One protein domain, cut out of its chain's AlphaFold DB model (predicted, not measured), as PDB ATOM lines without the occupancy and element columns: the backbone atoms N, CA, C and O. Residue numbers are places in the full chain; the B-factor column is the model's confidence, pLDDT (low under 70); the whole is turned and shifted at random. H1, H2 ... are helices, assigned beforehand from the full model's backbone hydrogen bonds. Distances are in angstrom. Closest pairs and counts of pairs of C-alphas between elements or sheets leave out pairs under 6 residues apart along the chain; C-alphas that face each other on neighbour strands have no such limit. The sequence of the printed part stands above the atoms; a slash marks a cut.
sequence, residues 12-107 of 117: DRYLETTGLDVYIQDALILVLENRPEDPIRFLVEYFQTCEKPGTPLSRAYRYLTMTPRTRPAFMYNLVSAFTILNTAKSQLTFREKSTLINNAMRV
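AT A GLANCE: This is residues 12 to 107 of the 117 residues of an uncharacterized protein of Spongospora subterranea (UniProt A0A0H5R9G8). What is the main picture? H4, H5 and H6 form a small three-helix lobe, their centres in a triangle, and a second lobe, the hairpin of H2 and H3, meets it through few contacts. Residues 13 to 18 of H1 stick out beyond the start of H2. How is it made up? The printed part has 96 residues with six named helices, H1 to H6 in chain order, and no named strand, so its class is all helix. It is compact, with a radius of gyration of the C-alphas of 13.8 A and spans of 38 by 35 by 19 A.

IN THESE COORDINATES: Which helices are longest? H2, residues 20 to 34, measures 21.2 A, and H5, residues 73 to 87, measures 21.1 A from first to last C-alpha. Where are the others? H1 is residues 12 to 18, from C-alpha 12 at (65.486, 59.444, 49.887); H3 is 39 to 48 and H4 is 56 to 65. H6, residues 94 to 106, is 18.1 A long and ends at C-alpha 106, (31.731, 36.556, 41.448).

HOW THE PARTS SIT: What does H2 touch? With residues 27 to 31 alone it touches H3 in a helical hairpin, at a steep tilt of 44 degrees, closest at the C-alphas of Val 31 and Pro 39, 6.4 A. What does H4 touch? It forms a hairpin with H5, the C-alphas of Ala 60 and Ala 81 closest at 4.1 A, and touches H6 at Leu 64 and Ala 104, C-alphas 6.1 A apart. How are the backbones? In H1 to H6 every O i to N i+4 pair is within hydrogen-bond range.

THE WHOLE: Is it unbroken? The printed part has no cut and no long link. Where is confidence low? Residues 51 to 54 and 89 to 107 are under 70.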
ATOM      1  N   ASP A  12      66.030  59.161  51.211       84.44
ATOM      2  CA  ASP A  12      65.486  59.444  49.887       84.44
ATOM      3  C   ASP A  12      66.061  58.451  48.879       84.44
ATOM      4  O   ASP A  12      65.316  57.748  48.195       84.44
ATOM      5  N   ARG A  13      67.384  58.252  48.902       87.94
ATOM      6  CA  ARG A  13      68.033  57.240  48.061       87.94
ATOM      7  C   ARG A  13      67.525  55.826  48.343       87.94
ATOM      8  O   ARG A  13      67.366  55.040  47.408       87.94
ATOM      9  N   TYR A  14      67.302  55.472  49.608       86.25
ATOM     10  CA  TYR A  14      66.779  54.158  49.994       86.25
ATOM     11  C   TYR A  14      65.351  53.938  49.477       86.25
ATOM     12  O   TYR A  14      65.041  52.871  48.940       86.25
ATOM     13  N   LEU A  15      64.484  54.944  49.596       85.00
ATOM     14  CA  LEU A  15      63.119  54.885  49.080       85.00
ATOM     15  C   LEU A  15      63.113  54.783  47.551       85.00
ATOM     16  O   LEU A  15      62.442  53.902  47.018       85.00
ATOM     17  N   GLU A  16      63.938  55.571  46.860       82.38
ATOM     18  CA  GLU A  16      64.078  55.520  45.399       82.38
ATOM     19  C   GLU A  16      64.575  54.157  44.896       82.38
ATOM     20  O   GLU A  16      64.064  53.634  43.906       82.38
ATOM     21  N   THR A  17      65.559  53.548  45.572       84.31
ATOM     22  CA  THR A  17      66.096  52.240  45.148       84.31
ATOM     23  C   THR A  17      65.149  51.080  45.427       84.31
ATOM     24  O   THR A  17      65.163  50.096  44.690       84.31
ATOM     25  N   THR A  18      64.344  51.165  46.485       82.94
ATOM     26  CA  THR A  18      63.440  50.077  46.886       82.94
ATOM     27  C   THR A  18      62.039  50.204  46.287       82.94
ATOM     28  O   THR A  18      61.337  49.197  46.180       82.94
ATOM     29  N   GLY A  19      61.615  51.415  45.905       81.75
ATOM     30  CA  GLY A  19      60.239  51.713  45.492       81.75
ATOM     31  C   GLY A  19      59.215  51.485  46.609       81.75
ATOM     32  O   GLY A  19      58.037  51.236  46.342       81.75
ATOM     33  N   LEU A  20      59.672  51.474  47.867       83.81
ATOM     34  CA  LEU A  20      58.849  51.187  49.042       83.81
ATOM     35  C   LEU A  20      57.784  52.267  49.273       83.81
ATOM     36  O   LEU A  20      56.682  51.964  49.733       83.81
ATOM     37  N   ASP A  21      58.109  53.509  48.925       87.19
ATOM     38  CA  ASP A  21      57.231  54.676  48.970       87.19
ATOM     39  C   ASP A  21      55.902  54.428  48.241       87.19
ATOM     40  O   ASP A  21      54.837  54.690  48.803       87.19
ATOM     41  N   VAL A  22      55.946  53.808  47.056       85.12
ATOM     42  CA  VAL A  22      54.754  53.475  46.263       85.12
ATOM     43  C   VAL A  22      53.830  52.516  47.018       85.12
ATOM     44  O   VAL A  22      52.612  52.690  47.003       85.12
ATOM     45  N   TYR A  23      54.387  51.508  47.695       86.50
ATOM     46  CA  TYR A  23      53.597  50.531  48.451       86.50
ATOM     47  C   TYR A  23      53.035  51.116  49.744       86.50
ATOM     48  O   TYR A  23      51.895  50.822  50.098       86.50
ATOM     49  N   ILE A  24      53.808  51.950  50.443       89.88
ATOM     50  CA  ILE A  24      53.340  52.633  51.652       89.88
ATOM     51  C   ILE A  24      52.204  53.595  51.298       89.88
ATOM     52  O   ILE A  24      51.164  53.583  51.955       89.88
ATOM     53  N   GLN A  25      52.367  54.392  50.240       90.25
ATOM     54  CA  GLN A  25      51.343  55.332  49.795       90.25
ATOM     55  C   GLN A  25      50.051  54.608  49.388       90.25
ATOM     56  O   GLN A  25      48.968  54.995  49.820       90.25
ATOM     57  N   ASP A  26      50.163  53.526  48.614       88.56
ATOM     58  CA  ASP A  26      49.028  52.703  48.180       88.56
ATOM     59  C   ASP A  26      48.301  52.051  49.371       88.56
ATOM     60  O   ASP A  26      47.072  52.098  49.454       88.56
ATOM     61  N   ALA A  27      49.048  51.521  50.345       91.44
ATOM     62  CA  ALA A  27      48.485  50.954  51.569       91.44
ATOM     63  C   ALA A  27      47.700  51.996  52.381       91.44
ATOM     64  O   ALA A  27      46.593  51.719  52.847       91.44
ATOM     65  N   LEU A  28      48.251  53.206  52.529       93.38
ATOM     66  CA  LEU A  28      47.606  54.293  53.266       93.38
ATOM     67  C   LEU A  28      46.334  54.782  52.570       93.38
ATOM     68  O   LEU A  28      45.324  54.977  53.246       93.38
ATOM     69  N   ILE A  29      46.348  54.924  51.241       90.69
ATOM     70  CA  ILE A  29      45.146  55.259  50.461       90.69
ATOM     71  C   ILE A  29      44.054  54.224  50.730       90.69
ATOM     72  O   ILE A  29      42.946  54.583  51.129       90.69
ATOM     73  N   LEU A  30      44.384  52.935  50.613       89.62
ATOM     74  CA  LEU A  30      43.420  51.864  50.837       89.62
ATOM     75  C   LEU A  30      42.863  51.861  52.266       89.62
ATOM     76  O   LEU A  30      41.662  51.648  52.432       89.62
ATOM     77  N   VAL A  31      43.680  52.129  53.287       93.94
ATOM     78  CA  VAL A  31      43.203  52.252  54.677       93.94
ATOM     79  C   VAL A  31      42.244  53.433  54.832       93.94
ATOM     80  O   VAL A  31      41.177  53.283  55.432       93.94
ATOM     81  N   LEU A  32      42.596  54.599  54.285       91.06
ATOM     82  CA  LEU A  32      41.799  55.821  54.413       91.06
ATOM     83  C   LEU A  32      40.459  55.726  53.677       91.06
ATOM     84  O   LEU A  32      39.440  56.196  54.194       91.06
ATOM     85  N   GLU A  33      40.446  55.098  52.503       87.12
ATOM     86  CA  GLU A  33      39.237  54.908  51.702       87.12
ATOM     87  C   GLU A  33      38.325  53.827  52.286       87.12
ATOM     88  O   GLU A  33      37.115  54.029  52.407       87.12
ATOM     89  N   ASN A  34      38.886  52.683  52.684       87.06
ATOM     90  CA  ASN A  34      38.086  51.556  53.159       87.06
ATOM     91  C   ASN A  34      37.625  51.710  54.607       87.06
ATOM     92  O   ASN A  34      36.580  51.157  54.968       87.06
ATOM     93  N   ARG A  35      38.383  52.458  55.423       89.56
ATOM     94  CA  ARG A  35      38.188  52.598  56.875       89.56
ATOM     95  C   ARG A  35      37.908  51.237  57.525       89.56
ATOM     96  O   ARG A  35      36.788  51.006  58.002       89.56
ATOM     97  N   PRO A  36      38.872  50.301  57.448       90.00
ATOM     98  CA  PRO A  36      38.719  48.986  58.051       90.00
ATOM     99  C   PRO A  36      38.573  49.121  59.570       90.00
ATOM    100  O   PRO A  36      39.148  50.020  60.179       90.00
ATOM    101  N   GLU A  37      37.821  48.206  60.180       91.12
ATOM    102  CA  GLU A  37      37.649  48.153  61.641       91.12
ATOM    103  C   GLU A  37      38.976  47.891  62.367       91.12
ATOM    104  O   GLU A  37      39.195  48.404  63.458       91.12
ATOM    105  N   ASP A  38      39.879  47.140  61.726       94.12
ATOM    106  CA  ASP A  38      41.234  46.865  62.200       94.12
ATOM    107  C   ASP A  38      42.264  47.268  61.123       94.12
ATOM    108  O   ASP A  38      42.562  46.480  60.213       94.12
ATOM    109  N   PRO A  39      42.795  48.505  61.186       93.56
ATOM    110  CA  PRO A  39      43.768  49.008  60.218       93.56
ATOM    111  C   PRO A  39      45.100  48.259  60.237       93.56
ATOM    112  O   PRO A  39      45.730  48.122  59.192       93.56
ATOM    113  N   ILE A  40      45.533  47.751  61.394       94.69
ATOM    114  CA  ILE A  40      46.819  47.054  61.505       94.69
ATOM    115  C   ILE A  40      46.728  45.695  60.820       94.69
ATOM    116  O   ILE A  40      47.583  45.370  59.994       94.69
ATOM    117  N   ARG A  41      45.660  44.930  61.079       92.38
ATOM    118  CA  ARG A  41      45.423  43.664  60.372       92.38
ATOM    119  C   ARG A  41      45.282  43.871  58.866       92.38
ATOM    120  O   ARG A  41      45.855  43.104  58.097       92.38
ATOM    121  N   PHE A  42      44.588  44.928  58.444       91.38
ATOM    122  CA  PHE A  42      44.471  45.285  57.027       91.38
ATOM    123  C   PHE A  42      45.841  45.521  56.374       91.38
ATOM    124  O   PHE A  42      46.102  45.014  55.285       91.38
ATOM    125  N   LEU A  43      46.732  46.261  57.041       92.69
ATOM    126  CA  LEU A  43      48.085  46.515  56.542       92.69
ATOM    127  C   LEU A  43      48.923  45.233  56.465       92.69
ATOM    128  O   LEU A  43      49.635  45.036  55.483       92.69
ATOM    129  N   VAL A  44      48.810  44.334  57.450       91.88
ATOM    130  CA  VAL A  44      49.477  43.021  57.406       91.88
ATOM    131  C   VAL A  44      49.032  42.230  56.176       91.88
ATOM    132  O   VAL A  44      49.876  41.758  55.414       91.88
ATOM    133  N   GLU A  45      47.722  42.133  55.937       89.12
ATOM    134  CA  GLU A  45      47.176  41.456  54.755       89.12
ATOM    135  C   GLU A  45      47.637  42.128  53.453       89.12
ATOM    136  O   GLU A  45      48.018  41.442  52.502       89.12
ATOM    137  N   TYR A  46      47.673  43.465  53.411       90.38
ATOM    138  CA  TYR A  46      48.179  44.214  52.262       90.38
ATOM    139  C   TYR A  46      49.636  43.841  51.952       90.38
ATOM    140  O   TYR A  46      49.932  43.400  50.837       90.38
ATOM    141  N   PHE A  47      50.546  43.956  52.924       88.31
ATOM    142  CA  PHE A  47      51.976  43.733  52.693       88.31
ATOM    143  C   PHE A  47      52.321  42.264  52.415       88.31
ATOM    144  O   PHE A  47      53.188  42.006  51.583       88.31
ATOM    145  N   GLN A  48      51.586  41.299  52.981       85.94
ATOM    146  CA  GLN A  48      51.722  39.878  52.614       85.94
ATOM    147  C   GLN A  48      51.454  39.636  51.124       85.94
ATOM    148  O   GLN A  48      52.085  38.795  50.485       85.94
ATOM    149  N   THR A  49      50.541  40.399  50.521       79.06
ATOM    150  CA  THR A  49      50.288  40.290  49.080       79.06
ATOM    151  C   THR A  49      51.327  41.018  48.218       79.06
ATOM    152  O   THR A  49      51.313  40.839  46.998       79.06
ATOM    153  N   CYS A  50      52.212  41.827  48.814       78.19
ATOM    154  CA  CYS A  50      53.331  42.509  48.149       78.19
ATOM    155  C   CYS A  50      54.623  41.680  48.105       78.19
ATOM    156  O   CYS A  50      55.517  42.040  47.350       78.19
ATOM    157  N   GLU A  51      54.730  40.573  48.853       65.19
ATOM    158  CA  GLU A  51      55.942  39.727  48.885       65.19
ATOM    159  C   GLU A  51      56.315  39.114  47.522       65.19
ATOM    160  O   GLU A  51      57.440  38.659  47.325       65.19
ATOM    161  N   LYS A  52      55.390  39.099  46.558       62.59
ATOM    162  CA  LYS A  52      55.644  38.650  45.183       62.59
ATOM    163  C   LYS A  52      55.766  39.872  44.271       62.59
ATOM    164  O   LYS A  52      54.965  40.790  44.442       62.59
ATOM    165  N   PRO A  53      56.678  39.880  43.274       60.16
ATOM    166  CA  PRO A  53      56.773  40.974  42.308       60.16
ATOM    167  C   PRO A  53      55.387  41.264  41.723       60.16
ATOM    168  O   PRO A  53      54.778  40.427  41.048       60.16
ATOM    169  N   GLY A  54      54.851  42.427  42.088       66.12
ATOM    170  CA  GLY A  54      53.449  42.751  41.891       66.12
ATOM    171  C   GLY A  54      53.167  43.054  40.431       66.12
ATOM    172  O   GLY A  54      53.470  44.139  39.943       66.12
ATOM    173  N   THR A  55      52.541  42.119  39.716       76.12
ATOM    174  CA  THR A  55      52.008  42.410  38.383       76.12
ATOM    175  C   THR A  55      50.877  43.442  38.492       76.12
ATOM    176  O   THR A  55      50.165  43.466  39.506       76.12
ATOM    177  N   PRO A  56      50.618  44.249  37.448       80.44
ATOM    178  CA  PRO A  56      49.437  45.117  37.401       80.44
ATOM    179  C   PRO A  56      48.132  44.361  37.695       80.44
ATOM    180  O   PRO A  56      47.224  44.899  38.323       80.44
ATOM    181  N   LEU A  57      48.076  43.078  37.318       81.00
ATOM    182  CA  LEU A  57      46.978  42.170  37.633       81.00
ATOM    183  C   LEU A  57      46.806  41.964  39.144       81.00
ATOM    184  O   LEU A  57      45.704  42.117  39.664       81.00
ATOM    185  N   SER A  58      47.893  41.636  39.848       79.56
ATOM    186  CA  SER A  58      47.872  41.415  41.299       79.56
ATOM    187  C   SER A  58      47.484  42.678  42.074       79.56
ATOM    188  O   SER A  58      46.711  42.597  43.027       79.56
ATOM    189  N   ARG A  59      47.932  43.854  41.609       82.88
ATOM    190  CA  ARG A  59      47.540  45.152  42.177       82.88
ATOM    191  C   ARG A  59      46.055  45.428  41.968       82.88
ATOM    192  O   ARG A  59      45.347  45.697  42.931       82.88
ATOM    193  N   ALA A  60      45.558  45.299  40.738       86.12
ATOM    194  CA  ALA A  60      44.142  45.499  40.436       86.12
ATOM    195  C   ALA A  60      43.237  44.529  41.216       86.12
ATOM    196  O   ALA A  60      42.200  44.928  41.733       86.12
ATOM    197  N   TYR A  61      43.652  43.266  41.351       85.12
ATOM    198  CA  TYR A  61      42.943  42.279  42.162       85.12
ATOM    199  C   TYR A  61      42.812  42.718  43.622       85.12
ATOM    200  O   TYR A  61      41.722  42.650  44.183       85.12
ATOM    201  N   ARG A  62      43.892  43.241  44.208       86.25
ATOM    202  CA  ARG A  62      43.935  43.682  45.605       86.25
ATOM    203  C   ARG A  62      42.925  44.785  45.912       86.25
ATOM    204  O   ARG A  62      42.170  44.657  46.874       86.25
ATOM    205  N   TYR A  63      42.851  45.804  45.054       86.94
ATOM    206  CA  TYR A  63      41.861  46.886  45.150       86.94
ATOM    207  C   TYR A  63      40.424  46.348  45.232       86.94
ATOM    208  O   TYR A  63      39.608  46.828  46.023       86.94
ATOM    209  N   LEU A  64      40.130  45.301  44.458       88.62
ATOM    210  CA  LEU A  64      38.805  44.692  44.389       88.62
ATOM    211  C   LEU A  64      38.516  43.741  45.554       88.62
ATOM    212  O   LEU A  64      37.365  43.632  45.969       88.62
ATOM    213  N   THR A  65      39.521  43.036  46.079       86.12
ATOM    214  CA  THR A  65      39.315  42.038  47.142       86.12
ATOM    215  C   THR A  65      39.388  42.598  48.551       86.12
ATOM    216  O   THR A  65      38.764  42.033  49.444       86.12
ATOM    217  N   MET A  66      40.143  43.678  48.765       84.44
ATOM    218  CA  MET A  66      40.278  44.300  50.089       84.44
ATOM    219  C   MET A  66      39.126  45.263  50.415       84.44
ATOM    220  O   MET A  66      39.015  45.731  51.544       84.44
ATOM    221  N   THR A  67      38.242  45.516  49.448       84.56
ATOM    222  CA  THR A  67      37.095  46.413  49.596       84.56
ATOM    223  C   THR A  67      35.784  45.634  49.473       84.56
ATOM    224  O   THR A  67      35.499  45.094  48.402       84.56
ATOM    225  N   PRO A  68      34.931  45.583  50.512       83.81
ATOM    226  CA  PRO A  68      33.594  45.011  50.382       83.81
ATOM    227  C   PRO A  68      32.759  45.763  49.335       83.81
ATOM    228  O   PRO A  68      32.707  46.990  49.353       83.81
ATOM    229  N   ARG A  69      32.026  45.040  48.475       83.31
ATOM    230  CA  ARG A  69      31.195  45.647  47.407       83.31
ATOM    231  C   ARG A  69      30.108  46.595  47.914       83.31
ATOM    232  O   ARG A  69      29.627  47.436  47.169       83.31
ATOM    233  N   THR A  70      29.695  46.431  49.166       85.00
ATOM    234  CA  THR A  70      28.681  47.269  49.816       85.00
ATOM    235  C   THR A  70      29.230  48.620  50.274       85.00
ATOM    236  O   THR A  70      28.448  49.503  50.618       85.00
ATOM    237  N   ARG A  71      30.558  48.807  50.301       82.81
ATOM    238  CA  ARG A  71      31.194  50.066  50.707       82.81
ATOM    239  C   ARG A  71      31.259  51.030  49.513       82.81
ATOM    240  O   ARG A  71      31.667  50.608  48.433       82.81
ATOM    241  N   PRO A  72      30.976  52.334  49.698       86.00
ATOM    242  CA  PRO A  72      31.120  53.337  48.634       86.00
ATOM    243  C   PRO A  72      32.527  53.385  48.018       86.00
ATOM    244  O   PRO A  72      32.671  53.590  46.814       86.00
ATOM    245  N   ALA A  73      33.554  53.110  48.831       85.56
ATOM    246  CA  ALA A  73      34.951  52.987  48.410       85.56
ATOM    247  C   ALA A  73      35.157  51.976  47.266       85.56
ATOM    248  O   ALA A  73      36.074  52.131  46.463       85.56
ATOM    249  N   PHE A  74      34.283  50.969  47.136       88.81
ATOM    250  CA  PHE A  74      34.401  49.941  46.104       88.81
ATOM    251  C   PHE A  74      34.405  50.519  44.689       88.81
ATOM    252  O   PHE A  74      35.171  50.057  43.851       88.81
ATOM    253  N   MET A  75      33.585  51.539  44.414       88.62
ATOM    254  CA  MET A  75      33.515  52.133  43.075       88.62
ATOM    255  C   MET A  75      34.803  52.878  42.718       88.62
ATOM    256  O   MET A  75      35.290  52.742  41.596       88.62
ATOM    257  N   TYR A  76      35.395  53.597  43.674       88.94
ATOM    258  CA  TYR A  76      36.699  54.239  43.493       88.94
ATOM    259  C   TYR A  76      37.790  53.190  43.256       88.94
ATOM    260  O   TYR A  76      38.534  53.272  42.278       88.94
ATOM    261  N   ASN A  77      37.785  52.122  44.053       89.12
ATOM    262  CA  ASN A  77      38.742  51.027  43.920       89.12
ATOM    263  C   ASN A  77      38.583  50.235  42.616       89.12
ATOM    264  O   ASN A  77      39.574  49.790  42.036       89.12
ATOM    265  N   LEU A  78      37.361  50.121  42.094       89.75
ATOM    266  CA  LEU A  78      37.086  49.544  40.782       89.75
ATOM    267  C   LEU A  78      37.662  50.400  39.648       89.75
ATOM    268  O   LEU A  78      38.269  49.855  38.723       89.75
ATOM    269  N   VAL A  79      37.508  51.725  39.721       89.12
ATOM    270  CA  VAL A  79      38.094  52.658  38.743       89.12
ATOM    271  C   VAL A  79      39.622  52.591  38.783       89.12
ATOM    272  O   VAL A  79      40.256  52.497  37.727       89.12
ATOM    273  N   SER A  80      40.219  52.552  39.975       88.94
ATOM    274  CA  SER A  80      41.665  52.375  40.156       88.94
ATOM    275  C   SER A  80      42.151  51.050  39.564       88.94
ATOM    276  O   SER A  80      43.083  51.039  38.757       88.94
ATOM    277  N   ALA A  81      41.472  49.938  39.860       88.81
ATOM    278  CA  ALA A  81      41.783  48.626  39.294       88.81
ATOM    279  C   ALA A  81      41.689  48.618  37.760       88.81
ATOM    280  O   ALA A  81      42.595  48.128  37.081       88.81
ATOM    281  N   PHE A  82      40.629  49.202  37.196       87.56
ATOM    282  CA  PHE A  82      40.469  49.330  35.748       87.56
ATOM    283  C   PHE A  82      41.599  50.154  35.124       87.56
ATOM    284  O   PHE A  82      42.167  49.757  34.105       87.56
ATOM    285  N   THR A  83      41.971  51.265  35.759       87.81
ATOM    286  CA  THR A  83      43.044  52.153  35.299       87.81
ATOM    287  C   THR A  83      44.389  51.433  35.303       87.81
ATOM    288  O   THR A  83      45.085  51.448  34.291       87.81
ATOM    289  N   ILE A  84      44.721  50.712  36.379       86.00
ATOM    290  CA  ILE A  84      45.934  49.882  36.471       86.00
ATOM    291  C   ILE A  84      45.988  48.871  35.314       86.00
ATOM    292  O   ILE A  84      47.001  48.762  34.621       86.00
ATOM    293  N   LEU A  85      44.885  48.159  35.058       84.94
ATOM    294  CA  LEU A  85      44.810  47.162  33.984       84.94
ATOM    295  C   LEU A  85      44.864  47.780  32.582       84.94
ATOM    296  O   LEU A  85      45.348  47.139  31.642       84.94
ATOM    297  N   ASN A  86      44.333  48.987  32.406       82.94
ATOM    298  CA  ASN A  86      44.301  49.660  31.114       82.94
ATOM    299  C   ASN A  86      45.641  50.325  30.778       82.94
ATOM    300  O   ASN A  86      46.044  50.312  29.620       82.94
ATOM    301  N   THR A  87      46.353  50.844  31.778       80.00
ATOM    302  CA  THR A  87      47.682  51.452  31.620       80.00
ATOM    303  C   THR A  87      48.771  50.397  31.403       80.00
ATOM    304  O   THR A  87      49.742  50.649  30.696       80.00
ATOM    305  N   ALA A  88      48.575  49.172  31.900       71.56
ATOM    306  CA  ALA A  88      49.469  48.026  31.702       71.56
ATOM    307  C   ALA A  88      49.429  47.421  30.276       71.56
ATOM    308  O   ALA A  88      49.406  46.198  30.122       71.56
ATOM    309  N   LYS A  89      49.395  48.256  29.223       53.72
ATOM    310  CA  LYS A  89      49.135  47.903  27.807       53.72
ATOM    311  C   LYS A  89      50.064  46.852  27.162       53.72
ATOM    312  O   LYS A  89      49.870  46.556  25.991       53.72
ATOM    313  N   SER A  90      51.008  46.245  27.877       53.28
ATOM    314  CA  SER A  90      51.999  45.317  27.312       53.28
ATOM    315  C   SER A  90      52.049  43.907  27.923       53.28
ATOM    316  O   SER A  90      52.821  43.100  27.416       53.28
ATOM    317  N   GLN A  91      51.261  43.561  28.957       54.50
ATOM    318  CA  GLN A  91      51.439  42.262  29.653       54.50
ATOM    319  C   GLN A  91      50.191  41.389  29.873       54.50
ATOM    320  O   GLN A  91      50.336  40.279  30.373       54.50
ATOM    321  N   LEU A  92      48.978  41.837  29.528       57.19
ATOM    322  CA  LEU A  92      47.746  41.082  29.819       57.19
ATOM    323  C   LEU A  92      46.786  41.061  28.630       57.19
ATOM    324  O   LEU A  92      46.406  42.109  28.097       57.19
ATOM    325  N   THR A  93      46.341  39.865  28.260       64.88
ATOM    326  CA  THR A  93      45.338  39.630  27.217       64.88
ATOM    327  C   THR A  93      43.945  40.091  27.666       64.88
ATOM    328  O   THR A  93      43.613  40.122  28.853       64.88
ATOM    329  N   PHE A  94      43.075  40.434  26.709       60.81
ATOM    330  CA  PHE A  94      41.684  40.843  26.970       60.81
ATOM    331  C   PHE A  94      40.901  39.822  27.823       60.81
ATOM    332  O   PHE A  94      40.068  40.191  28.658       60.81
ATOM    333  N   ARG A  95      41.210  38.531  27.648       59.56
ATOM    334  CA  ARG A  95      40.608  37.418  28.391       59.56
ATOM    335  C   ARG A  95      40.946  37.482  29.880       59.56
ATOM    336  O   ARG A  95      40.041  37.372  30.698       59.56
ATOM    337  N   GLU A  96      42.204  37.735  30.231       65.44
ATOM    338  CA  GLU A  96      42.655  37.834  31.628       65.44
ATOM    339  C   GLU A  96      42.009  39.021  32.350       65.44
ATOM    340  O   GLU A  96      41.529  38.872  33.474       65.44
ATOM    341  N   LYS A  97      41.896  40.173  31.672       64.50
ATOM    342  CA  LYS A  97      41.196  41.357  32.206       64.50
ATOM    343  C   LYS A  97      39.717  41.058  32.480       64.50
ATOM    344  O   LYS A  97      39.208  41.365  33.557       64.50
ATOM    345  N   SER A  98      39.044  40.398  31.535       61.91
ATOM    346  CA  SER A  98      37.623  40.039  31.643       61.91
ATOM    347  C   SER A  98      37.364  38.981  32.717       61.91
ATOM    348  O   SER A  98      36.382  39.075  33.452       61.91
ATOM    349  N   THR A  99      38.235  37.980  32.854       67.88
ATOM    350  CA  THR A  99      38.125  36.959  33.905       67.88
ATOM    351  C   THR A  99      38.317  37.561  35.291       67.88
ATOM    352  O   THR A  99      37.602  37.177  36.214       67.88
ATOM    353  N   LEU A 100      39.225  38.526  35.451       65.00
ATOM    354  CA  LEU A 100      39.475  39.144  36.749       65.00
ATOM    355  C   LEU A 100      38.324  40.045  37.189       65.00
ATOM    356  O   LEU A 100      37.877  39.926  38.323       65.00
ATOM    357  N   ILE A 101      37.779  40.856  36.278       64.75
ATOM    358  CA  ILE A 101      36.577  41.659  36.534       64.75
ATOM    359  C   ILE A 101      35.387  40.747  36.877       64.75
ATOM    360  O   ILE A 101      34.710  40.968  37.878       64.75
ATOM    361  N   ASN A 102      35.174  39.664  36.122       62.59
ATOM    362  CA  ASN A 102      34.098  38.714  36.409       62.59
ATOM    363  C   ASN A 102      34.294  37.971  37.738       62.59
ATOM    364  O   ASN A 102      33.329  37.809  38.474       62.59
ATOM    365  N   ASN A 103      35.515  37.556  38.091       62.94
ATOM    366  CA  ASN A 103      35.804  36.892  39.369       62.94
ATOM    367  C   ASN A 103      35.724  37.854  40.560       62.94
ATOM    368  O   ASN A 103      35.179  37.488  41.601       62.94
ATOM    369  N   ALA A 104      36.186  39.092  40.390       58.47
ATOM    370  CA  ALA A 104      36.006  40.174  41.350       58.47
ATOM    371  C   ALA A 104      34.539  40.592  41.503       58.47
ATOM    372  O   ALA A 104      34.179  41.136  42.545       58.47
ATOM    373  N   MET A 105      33.683  40.298  40.516       58.09
ATOM    374  CA  MET A 105      32.222  40.357  40.624       58.09
ATOM    375  C   MET A 105      31.588  39.047  41.151       58.09
ATOM    376  O   MET A 105      30.499  39.098  41.720       58.09
ATOM    377  N   ARG A 106      32.264  37.886  41.060       57.88
ATOM    378  CA  ARG A 106      31.731  36.556  41.448       57.88
ATOM    379  C   ARG A 106      32.080  36.049  42.854       57.88
ATOM    380  O   ARG A 106      31.273  35.321  43.412       57.88
ATOM    381  N   VAL A 107      33.224  36.383  43.456       50.72
ATOM    382  CA  VAL A 107      33.698  35.762  44.727       50.72
ATOM    383  C   VAL A 107      34.049  36.882  45.730       50.72
ATOM    384  O   VAL A 107      34.649  37.862  45.309       50.72
TER     385      VAL A 107